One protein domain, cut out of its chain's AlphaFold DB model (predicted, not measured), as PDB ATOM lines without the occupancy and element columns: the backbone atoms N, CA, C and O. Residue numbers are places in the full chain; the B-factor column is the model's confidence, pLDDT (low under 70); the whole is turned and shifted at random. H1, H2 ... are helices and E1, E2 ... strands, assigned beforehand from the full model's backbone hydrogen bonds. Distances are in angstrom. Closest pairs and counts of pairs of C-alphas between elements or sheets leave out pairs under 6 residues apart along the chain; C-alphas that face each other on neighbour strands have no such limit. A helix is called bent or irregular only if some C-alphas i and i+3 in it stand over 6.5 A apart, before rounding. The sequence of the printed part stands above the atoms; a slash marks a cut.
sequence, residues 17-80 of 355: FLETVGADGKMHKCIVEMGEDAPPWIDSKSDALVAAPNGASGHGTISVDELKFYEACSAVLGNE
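AT A GLANCE: This is residues 17 to 80 of the 355 residues of an uncharacterized protein of Bradyrhizobium sp. (strain ORS 375) (UniProt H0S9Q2). Look for one strongly twisted sheet of four strands, with the single helix H1 packed over one face toward the E3 and E4 side, and the other face bare. The long link of residues 33 to 44 loops out from the end of E2 and comes back to E3 on the same side of the sheet as H1. The 64 printed residues hold four named strands and then one named helix, in the order E1, E2, E3, E4, H1; the sheet's order is E2 - E1 - E3 - E4, all antiparallel, and the class is mixed, helices and strands. The whole is compact, with a radius of gyration of the C-alphas of 10.6 A and spans of 30 by 21 by 17 A.

HOW THE PARTS SIT: Begin at E1, residues 17 to 21, which forms a hairpin with E2, residues 27 to 32; they are antiparallel at 151 degrees, and N 18 and O 30 are 2.9 A apart, within hydrogen-bond range. On the other side of E1 find E3, residues 45 to 51, antiparallel to it at 146 degrees, with N 17 and O 51 at 2.8 A. E3 forms a second hairpin with E4, residues 57 to 63, antiparallel at 155 degrees, with N 48 and O 60 at 2.8 A. E2 and E4 are the edge strands, and they are apart. H1, residues 69 to 80, is on the sheet at a height over the sheet of 7.7 A, and the two form two layers, a helix on one face of a sheet. It lies over E4 and only just over E3, on which 3 of its C-alphas fall; on the local plane it runs slantwise to the strands, at 35 degrees to E4. Its closest C-alphas to E4 are those of Leu 77 and Gly 58, 4.8 A apart, and to E2 those of Tyr 70 and Val 32, 6.0 A apart. H1 is irregular, with C-alphas 76 and 79 at 9.3 A; 3 of its 8 O i to N i+4 pairs are within hydrogen-bond range, and 6 of 9 O i to N i+3 pairs.

IN THESE COORDINATES: Find C-alpha 17 at (-12.544, -9.302, 39.388); from there E1 runs 13.7 A to residue 21. E2 measures 15.6 A, from residue 27 to residue 32. E3 starts at C-alpha 45, (1.388, -16.314, 45.926), and measures 17.7 A; E4, from residue 57 to residue 63, measures 17.2 A. H1 runs 18.4 A from residue 69 to C-alpha 80 at (-6.329, 4.209, 42.522).

THE WHOLE: The two C-alphas farthest apart are those of Asp 24 and Asn 79, 31.4 A. The printed part has no cut; the link from E2 to E3 is long, and the other three are tight. The mean pLDDT of the printed part is 74.9; look for values under 70 at residue 35 and residues 51 to 58, 66 to 67 and 78 to 80.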
ATOM      1  N   PHE A  17     -12.775  -8.261  40.373       74.06
ATOM      2  CA  PHE A  17     -12.544  -9.302  39.388       74.06
ATOM      3  C   PHE A  17     -11.096  -9.735  39.462       74.06
ATOM      4  O   PHE A  17     -10.203  -8.891  39.459       74.06
ATOM      5  N   LEU A  18     -10.881 -11.041  39.499       79.31
ATOM      6  CA  LEU A  18      -9.565 -11.647  39.515       79.31
ATOM      7  C   LEU A  18      -9.394 -12.536  38.286       79.31
ATOM      8  O   LEU A  18     -10.235 -13.391  38.012       79.31
ATOM      9  N   GLU A  19      -8.273 -12.373  37.595       78.94
ATOM     10  CA  GLU A  19      -7.754 -13.308  36.605       78.94
ATOM     11  C   GLU A  19      -6.324 -13.700  36.992       78.94
ATOM     12  O   GLU A  19      -5.452 -12.846  37.139       78.94
ATOM     13  N   THR A  20      -6.085 -14.992  37.206       81.75
ATOM     14  CA  THR A  20      -4.778 -15.499  37.644       81.75
ATOM     15  C   THR A  20      -4.571 -16.947  37.212       81.75
ATOM     16  O   THR A  20      -5.527 -17.672  36.920       81.75
ATOM     17  N   VAL A  21      -3.312 -17.379  37.154       75.62
ATOM     18  CA  VAL A  21      -2.966 -18.784  36.927       75.62
ATOM     19  C   VAL A  21      -2.995 -19.505  38.269       75.62
ATOM     20  O   VAL A  21      -2.249 -19.153  39.178       75.62
ATOM     21  N   GLY A  22      -3.871 -20.500  38.387       79.25
ATOM     22  CA  GLY A  22      -4.005 -21.293  39.604       79.25
ATOM     23  C   GLY A  22      -2.886 -22.321  39.771       79.25
ATOM     24  O   GLY A  22      -2.104 -22.577  38.851       79.25
ATOM     25  N   ALA A  23      -2.880 -22.987  40.923       79.25
ATOM     26  CA  ALA A  23      -1.965 -24.072  41.284       79.25
ATOM     27  C   ALA A  23      -1.980 -25.242  40.282       79.25
ATOM     28  O   ALA A  23      -1.021 -26.001  40.146       79.25
ATOM     29  N   ASP A  24      -3.090 -25.402  39.557       79.62
ATOM     30  CA  ASP A  24      -3.256 -26.400  38.502       79.62
ATOM     31  C   ASP A  24      -2.634 -25.984  37.153       79.62
ATOM     32  O   ASP A  24      -2.749 -26.717  36.165       79.62
ATOM     33  N   GLY A  25      -1.989 -24.816  37.097       74.00
ATOM     34  CA  GLY A  25      -1.347 -24.255  35.913       74.00
ATOM     35  C   GLY A  25      -2.320 -23.703  34.870       74.00
ATOM     36  O   GLY A  25      -1.901 -23.415  33.746       74.00
ATOM     37  N   LYS A  26      -3.613 -23.573  35.190       74.31
ATOM     38  CA  LYS A  26      -4.629 -23.044  34.269       74.31
ATOM     39  C   LYS A  26      -4.992 -21.610  34.611       74.31
ATOM     40  O   LYS A  26      -4.914 -21.194  35.759       74.31
ATOM     41  N   MET A  27      -5.431 -20.870  33.595       71.62
ATOM     42  CA  MET A  27      -6.015 -19.549  33.798       71.62
ATOM     43  C   MET A  27      -7.402 -19.696  34.424       71.62
ATOM     44  O   MET A  27      -8.283 -20.327  33.835       71.62
ATOM     45  N   HIS A  28      -7.590 -19.085  35.587       72.44
ATOM     46  CA  HIS A  28      -8.869 -18.990  36.278       72.44
ATOM     47  C   HIS A  28      -9.325 -17.544  36.310       72.44
ATOM     48  O   HIS A  28      -8.522 -16.611  36.356       72.44
ATOM     49  N   LYS A  29     -10.644 -17.368  36.293       72.00
ATOM     50  CA  LYS A  29     -11.279 -16.070  36.474       72.00
ATOM     51  C   LYS A  29     -12.348 -16.203  37.539       72.00
ATOM     52  O   LYS A  29     -13.161 -17.126  37.457       72.00
ATOM     53  N   CYS A  30     -12.369 -15.302  38.508       70.56
ATOM     54  CA  CYS A  30     -13.396 -15.302  39.540       70.56
ATOM     55  C   CYS A  30     -13.770 -13.890  39.976       70.56
ATOM     56  O   CYS A  30     -13.121 -12.898  39.641       70.56
ATOM     57  N   ILE A  31     -14.867 -13.829  40.714       74.19
ATOM     58  CA  ILE A  31     -15.264 -12.650  41.465       74.19
ATOM     59  C   ILE A  31     -14.736 -12.820  42.878       74.19
ATOM     60  O   ILE A  31     -14.689 -13.938  43.383       74.19
ATOM     61  N   VAL A  32     -14.303 -11.715  43.466       77.44
ATOM     62  CA  VAL A  32     -13.801 -11.656  44.830       77.44
ATOM     63  C   VAL A  32     -14.708 -10.725  45.612       77.44
ATOM     64  O   VAL A  32     -14.775  -9.523  45.326       77.44
ATOM     65  N   GLU A  33     -15.423 -11.276  46.589       74.62
ATOM     66  CA  GLU A  33     -16.246 -10.507  47.514       74.62
ATOM     67  C   GLU A  33     -15.596 -10.371  48.895       74.62
ATOM     68  O   GLU A  33     -14.761 -11.171  49.320       74.62
ATOM     69  N   MET A  34     -15.960  -9.304  49.609       74.12
ATOM     70  CA  MET A  34     -15.433  -9.061  50.945       74.12
ATOM     71  C   MET A  34     -15.902 -10.163  51.902       74.12
ATOM     72  O   MET A  34     -17.100 -10.395  52.052       74.12
ATOM     73  N   GLY A  35     -14.952 -10.795  52.591       68.88
ATOM     74  CA  GLY A  35     -15.228 -11.872  53.545       68.88
ATOM     75  C   GLY A  35     -15.223 -13.281  52.948       68.88
ATOM     76  O   GLY A  35     -15.421 -14.228  53.705       68.88
ATOM     77  N   GLU A  36     -14.970 -13.432  51.645       72.94
ATOM     78  CA  GLU A  36     -14.716 -14.742  51.043       72.94
ATOM     79  C   GLU A  36     -13.281 -15.216  51.308       72.94
ATOM     80  O   GLU A  36     -12.324 -14.435  51.272       72.94
ATOM     81  N   ASP A  37     -13.140 -16.520  51.546       78.62
ATOM     82  CA  ASP A  37     -11.840 -17.184  51.566       78.62
ATOM     83  C   ASP A  37     -11.278 -17.301  50.143       78.62
ATOM     84  O   ASP A  37     -12.020 -17.381  49.158       78.62
ATOM     85  N   ALA A  38      -9.951 -17.363  50.032       82.94
ATOM     86  CA  ALA A  38      -9.303 -17.619  48.755       82.94
ATOM     87  C   ALA A  38      -9.754 -18.980  48.184       82.94
ATOM     88  O   ALA A  38      -9.743 -19.987  48.904       82.94
ATOM     89  N   PRO A  39     -10.128 -19.051  46.894       81.75
ATOM     90  CA  PRO A  39     -10.432 -20.313  46.245       81.75
ATOM     91  C   PRO A  39      -9.280 -21.322  46.374       81.75
ATOM     92  O   PRO A  39      -8.115 -20.941  46.276       81.75
ATOM     93  N   PRO A  40      -9.571 -22.631  46.491       81.94
ATOM     94  CA  PRO A  40      -8.559 -23.660  46.765       81.94
ATOM     95  C   PRO A  40      -7.551 -23.875  45.627       81.94
ATOM     96  O   PRO A  40      -6.591 -24.621  45.788       81.94
ATOM     97  N   TRP A  41      -7.796 -23.280  44.460       82.81
ATOM     98  CA  TRP A  41      -6.896 -23.307  43.312       82.81
ATOM     99  C   TRP A  41      -5.924 -22.118  43.286       82.81
ATOM    100  O   TRP A  41      -5.065 -22.090  42.412       82.81
ATOM    101  N   ILE A  42      -6.043 -21.147  44.198       84.69
ATOM    102  CA  ILE A  42      -5.076 -20.053  44.347       84.69
ATOM    103  C   ILE A  42      -3.911 -20.528  45.213       84.69
ATOM    104  O   ILE A  42      -4.115 -21.070  46.299       84.69
ATOM    105  N   ASP A  43      -2.691 -20.313  44.728       78.44
ATOM    106  CA  ASP A  43      -1.483 -20.570  45.505       78.44
ATOM    107  C   ASP A  43      -1.258 -19.464  46.548       78.44
ATOM    108  O   ASP A  43      -1.743 -18.344  46.418       78.44
ATOM    109  N   SER A  44      -0.437 -19.754  47.564       77.50
ATOM    110  CA  SER A  44       0.025 -18.770  48.569       77.50
ATOM    111  C   SER A  44       0.475 -17.426  47.971       77.50
ATOM    112  O   SER A  44       0.289 -16.367  48.585       77.50
ATOM    113  N   LYS A  45       1.053 -17.469  46.760       83.19
ATOM    114  CA  LYS A  45       1.388 -16.314  45.926       83.19
ATOM    115  C   LYS A  45       1.028 -16.588  44.472       83.19
ATOM    116  O   LYS A  45       1.568 -17.519  43.877       83.19
ATOM    117  N   SER A  46       0.190 -15.740  43.889       83.81
ATOM    118  CA  SER A  46      -0.197 -15.849  42.480       83.81
ATOM    119  C   SER A  46      -0.141 -14.489  41.795       83.81
ATOM    120  O   SER A  46      -0.647 -13.497  42.320       83.81
ATOM    121  N   ASP A  47       0.474 -14.445  40.613       83.75
ATOM    122  CA  ASP A  47       0.440 -13.259  39.763       83.75
ATOM    123  C   ASP A  47      -0.950 -13.113  39.155       83.75
ATOM    124  O   ASP A  47      -1.499 -14.040  38.553       83.75
ATOM    125  N   ALA A  48      -1.526 -11.937  39.330       82.94
ATOM    126  CA  ALA A  48      -2.922 -11.672  39.078       82.94
ATOM    127  C   ALA A  48      -3.110 -10.366  38.319       82.94
ATOM    128  O   ALA A  48      -2.411  -9.378  38.543       82.94
ATOM    129  N   LEU A  49      -4.109 -10.366  37.445       76.94
ATOM    130  CA  LEU A  49      -4.805  -9.166  37.022       76.94
ATOM    131  C   LEU A  49      -6.023  -9.003  37.932       76.94
ATOM    132  O   LEU A  49      -6.887  -9.881  37.974       76.94
ATOM    133  N   VAL A  50      -6.094  -7.883  38.644       76.94
ATOM    134  CA  VAL A  50      -7.273  -7.489  39.414       76.94
ATOM    135  C   VAL A  50      -7.932  -6.316  38.716       76.94
ATOM    136  O   VAL A  50      -7.249  -5.386  38.293       76.94
ATOM    137  N   ALA A  51      -9.255  -6.334  38.610       67.62
ATOM    138  CA  ALA A  51     -10.021  -5.215  38.091       67.62
ATOM    139  C   ALA A  51     -11.227  -4.892  38.973       67.62
ATOM    140  O   ALA A  51     -11.861  -5.778  39.542       67.62
ATOM    141  N   ALA A  52     -11.566  -3.613  39.062       67.25
ATOM    142  CA  ALA A  52     -12.717  -3.105  39.785       67.25
ATOM    143  C   ALA A  52     -13.823  -2.639  38.818       67.25
ATOM    144  O   ALA A  52     -13.554  -2.259  37.674       67.25
ATOM    145  N   PRO A  53     -15.091  -2.603  39.267       54.75
ATOM    146  CA  PRO A  53     -16.211  -2.175  38.431       54.75
ATOM    147  C   PRO A  53     -16.163  -0.708  37.998       54.75
ATOM    148  O   PRO A  53     -16.951  -0.327  37.148       54.75
ATOM    149  N   ASN A  54     -15.295   0.123  38.575       53.72
ATOM    150  CA  ASN A  54     -15.077   1.514  38.163       53.72
ATOM    151  C   ASN A  54     -14.047   1.655  37.022       53.72
ATOM    152  O   ASN A  54     -13.726   2.782  36.643       53.72
ATOM    153  N   GLY A  55     -13.515   0.538  36.515       51.19
ATOM    154  CA  GLY A  55     -12.525   0.510  35.441       51.19
ATOM    155  C   GLY A  55     -11.074   0.525  35.914       51.19
ATOM    156  O   GLY A  55     -10.192   0.393  35.070       51.19
ATOM    157  N   ALA A  56     -10.810   0.640  37.223       60.25
ATOM    158  CA  ALA A  56      -9.459   0.475  37.751       60.25
ATOM    159  C   ALA A  56      -9.001  -0.974  37.559       60.25
ATOM    160  O   ALA A  56      -9.745  -1.912  37.848       60.25
ATOM    161  N   SER A  57      -7.774  -1.164  37.087       64.81
ATOM    162  CA  SER A  57      -7.169  -2.484  36.938       64.81
ATOM    163  C   SER A  57      -5.691  -2.432  37.286       64.81
ATOM    164  O   SER A  57      -5.012  -1.478  36.916       64.81
ATOM    165  N   GLY A  58      -5.191  -3.463  37.957       66.38
ATOM    166  CA  GLY A  58      -3.789  -3.589  38.330       66.38
ATOM    167  C   GLY A  58      -3.277  -5.002  38.093       66.38
ATOM    168  O   GLY A  58      -4.001  -5.980  38.271       66.38
ATOM    169  N   HIS A  59      -2.008  -5.103  37.706       74.88
ATOM    170  CA  HIS A  59      -1.270  -6.361  37.715       74.88
ATOM    171  C   HIS A  59      -0.381  -6.416  38.951       74.88
ATOM    172  O   HIS A  59       0.380  -5.484  39.213       74.88
ATOM    173  N   GLY A  60      -0.437  -7.518  39.686       83.50
ATOM    174  CA  GLY A  60       0.379  -7.691  40.877       83.50
ATOM    175  C   GLY A  60       0.306  -9.102  41.427       83.50
ATOM    176  O   GLY A  60      -0.472  -9.930  40.964       83.50
ATOM    177  N   THR A  61       1.133  -9.378  42.426       84.81
ATOM    178  CA  THR A  61       1.124 -10.663  43.116       84.81
ATOM    179  C   THR A  61       0.163 -10.586  44.296       84.81
ATOM    180  O   THR A  61       0.347  -9.770  45.199       84.81
ATOM    181  N   ILE A  62      -0.847 -11.449  44.308       86.69
ATOM    182  CA  ILE A  62      -1.727 -11.632  45.462       86.69
ATOM    183  C   ILE A  62      -1.024 -12.578  46.422       86.69
ATOM    184  O   ILE A  62      -0.607 -13.662  46.016       86.69
ATOM    185  N   SER A  63      -0.905 -12.179  47.688       82.12
ATOM    186  CA  SER A  63      -0.440 -13.061  48.757       82.12
ATOM    187  C   SER A  63      -1.560 -13.279  49.766       82.12
ATOM    188  O   SER A  63      -1.938 -12.362  50.492       82.12
ATOM    189  N   VAL A  64      -2.096 -14.499  49.788       75.19
ATOM    190  CA  VAL A  64      -3.247 -14.879  50.632       75.19
ATOM    191  C   VAL A  64      -2.855 -15.255  52.065       75.19
ATOM    192  O   VAL A  64      -3.721 -15.420  52.917       75.19
ATOM    193  N   ASP A  65      -1.553 -15.348  52.345       71.81
ATOM    194  CA  ASP A  65      -1.015 -15.692  53.668       71.81
ATOM    195  C   ASP A  65      -0.939 -14.483  54.623       71.81
ATOM    196  O   ASP A  65      -0.865 -14.652  55.840       71.81
ATOM    197  N   GLU A  66      -0.924 -13.261  54.082       59.81
ATOM    198  CA  GLU A  66      -0.650 -12.025  54.837       59.81
ATOM    199  C   GLU A  66      -1.890 -11.137  55.004       59.81
ATOM    200  O   GLU A  66      -2.010 -10.391  55.978       59.81
ATOM    201  N   LEU A  67      -2.822 -11.225  54.058       62.53
ATOM    202  CA  LEU A  67      -4.041 -10.433  54.001       62.53
ATOM    203  C   LEU A  67      -5.227 -11.353  53.736       62.53
ATOM    204  O   LEU A  67      -5.112 -12.374  53.058       62.53
ATOM    205  N   LYS A  68      -6.398 -10.946  54.229       81.19
ATOM    206  CA  LYS A  68      -7.658 -11.517  53.754       81.19
ATOM    207  C   LYS A  68      -7.749 -11.332  52.233       81.19
ATOM    208  O   LYS A  68      -7.233 -10.362  51.675       81.19
ATOM    209  N   PHE A  69      -8.377 -12.293  51.561       85.94
ATOM    210  CA  PHE A  69      -8.280 -12.445  50.110       85.94
ATOM    211  C   PHE A  69      -8.761 -11.210  49.327       85.94
ATOM    212  O   PHE A  69      -8.095 -10.782  48.382       85.94
ATOM    213  N   TYR A  70      -9.861 -10.590  49.762       84.69
ATOM    214  CA  TYR A  70     -10.369  -9.357  49.161       84.69
ATOM    215  C   TYR A  70      -9.375  -8.199  49.296       84.69
ATOM    216  O   TYR A  70      -9.079  -7.518  48.320       84.69
ATOM    217  N   GLU A  71      -8.818  -7.994  50.487       85.00
ATOM    218  CA  GLU A  71      -7.843  -6.947  50.777       85.00
ATOM    219  C   GLU A  71      -6.540  -7.159  49.995       85.00
ATOM    220  O   GLU A  71      -5.973  -6.195  49.482       85.00
ATOM    221  N   ALA A  72      -6.107  -8.412  49.829       85.88
ATOM    222  CA  ALA A  72      -4.967  -8.761  48.987       85.88
ATOM    223  C   ALA A  72      -5.213  -8.388  47.514       85.88
ATOM    224  O   ALA A  72      -4.339  -7.812  46.869       85.88
ATOM    225  N   CYS A  73      -6.417  -8.650  46.993       85.56
ATOM    226  CA  CYS A  73      -6.810  -8.229  45.646       85.56
ATOM    227  C   CYS A  73      -6.910  -6.700  45.538       85.56
ATOM    228  O   CYS A  73      -6.404  -6.107  44.589       85.56
ATOM    229  N   SER A  74      -7.519  -6.040  46.524       83.31
ATOM    230  CA  SER A  74      -7.659  -4.582  46.551       83.31
ATOM    231  C   SER A  74      -6.302  -3.880  46.602       83.31
ATOM    232  O   SER A  74      -6.144  -2.823  45.999       83.31
ATOM    233  N   ALA A  75      -5.308  -4.464  47.277       83.06
ATOM    234  CA  ALA A  75      -3.957  -3.918  47.334       83.06
ATOM    235  C   ALA A  75      -3.271  -3.886  45.956       83.06
ATOM    236  O   ALA A  75      -2.497  -2.966  45.692       83.06
ATOM    237  N   VAL A  76      -3.592  -4.827  45.057       82.62
ATOM    238  CA  VAL A  76      -3.086  -4.838  43.669       82.62
ATOM    239  C   VAL A  76      -3.576  -3.621  42.874       82.62
ATOM    240  O   VAL A  76      -2.874  -3.152  41.981       82.62
ATOM    241  N   LEU A  77      -4.743  -3.072  43.216       72.94
ATOM    242  CA  LEU A  77      -5.280  -1.857  42.595       72.94
ATOM    243  C   LEU A  77      -4.629  -0.563  43.135       72.94
ATOM    244  O   LEU A  77      -4.746   0.487  42.508       72.94
ATOM    245  N   GLY A  78      -3.932  -0.619  44.276       66.69
ATOM    246  CA  GLY A  78      -3.305   0.542  44.921       66.69
ATOM    247  C   GLY A  78      -4.297   1.625  45.383       66.69
ATOM    248  O   GLY A  78      -5.498   1.392  45.491       66.69
ATOM    249  N   ASN A  79      -3.796   2.844  45.636       45.38
ATOM    250  CA  ASN A  79      -4.625   4.014  45.996       45.38
ATOM    251  C   ASN A  79      -5.541   4.490  44.846       45.38
ATOM    252  O   ASN A  79      -6.382   5.357  45.052       45.38
ATOM    253  N   GLU A  80      -5.403   3.941  43.635       40.84
ATOM    254  CA  GLU A  80      -6.329   4.209  42.522       40.84
ATOM    255  C   GLU A  80      -7.691   3.517  42.719       40.84
ATOM    256  O   GLU A  80      -8.653   3.810  42.009       40.84
TER     257      GLU A  80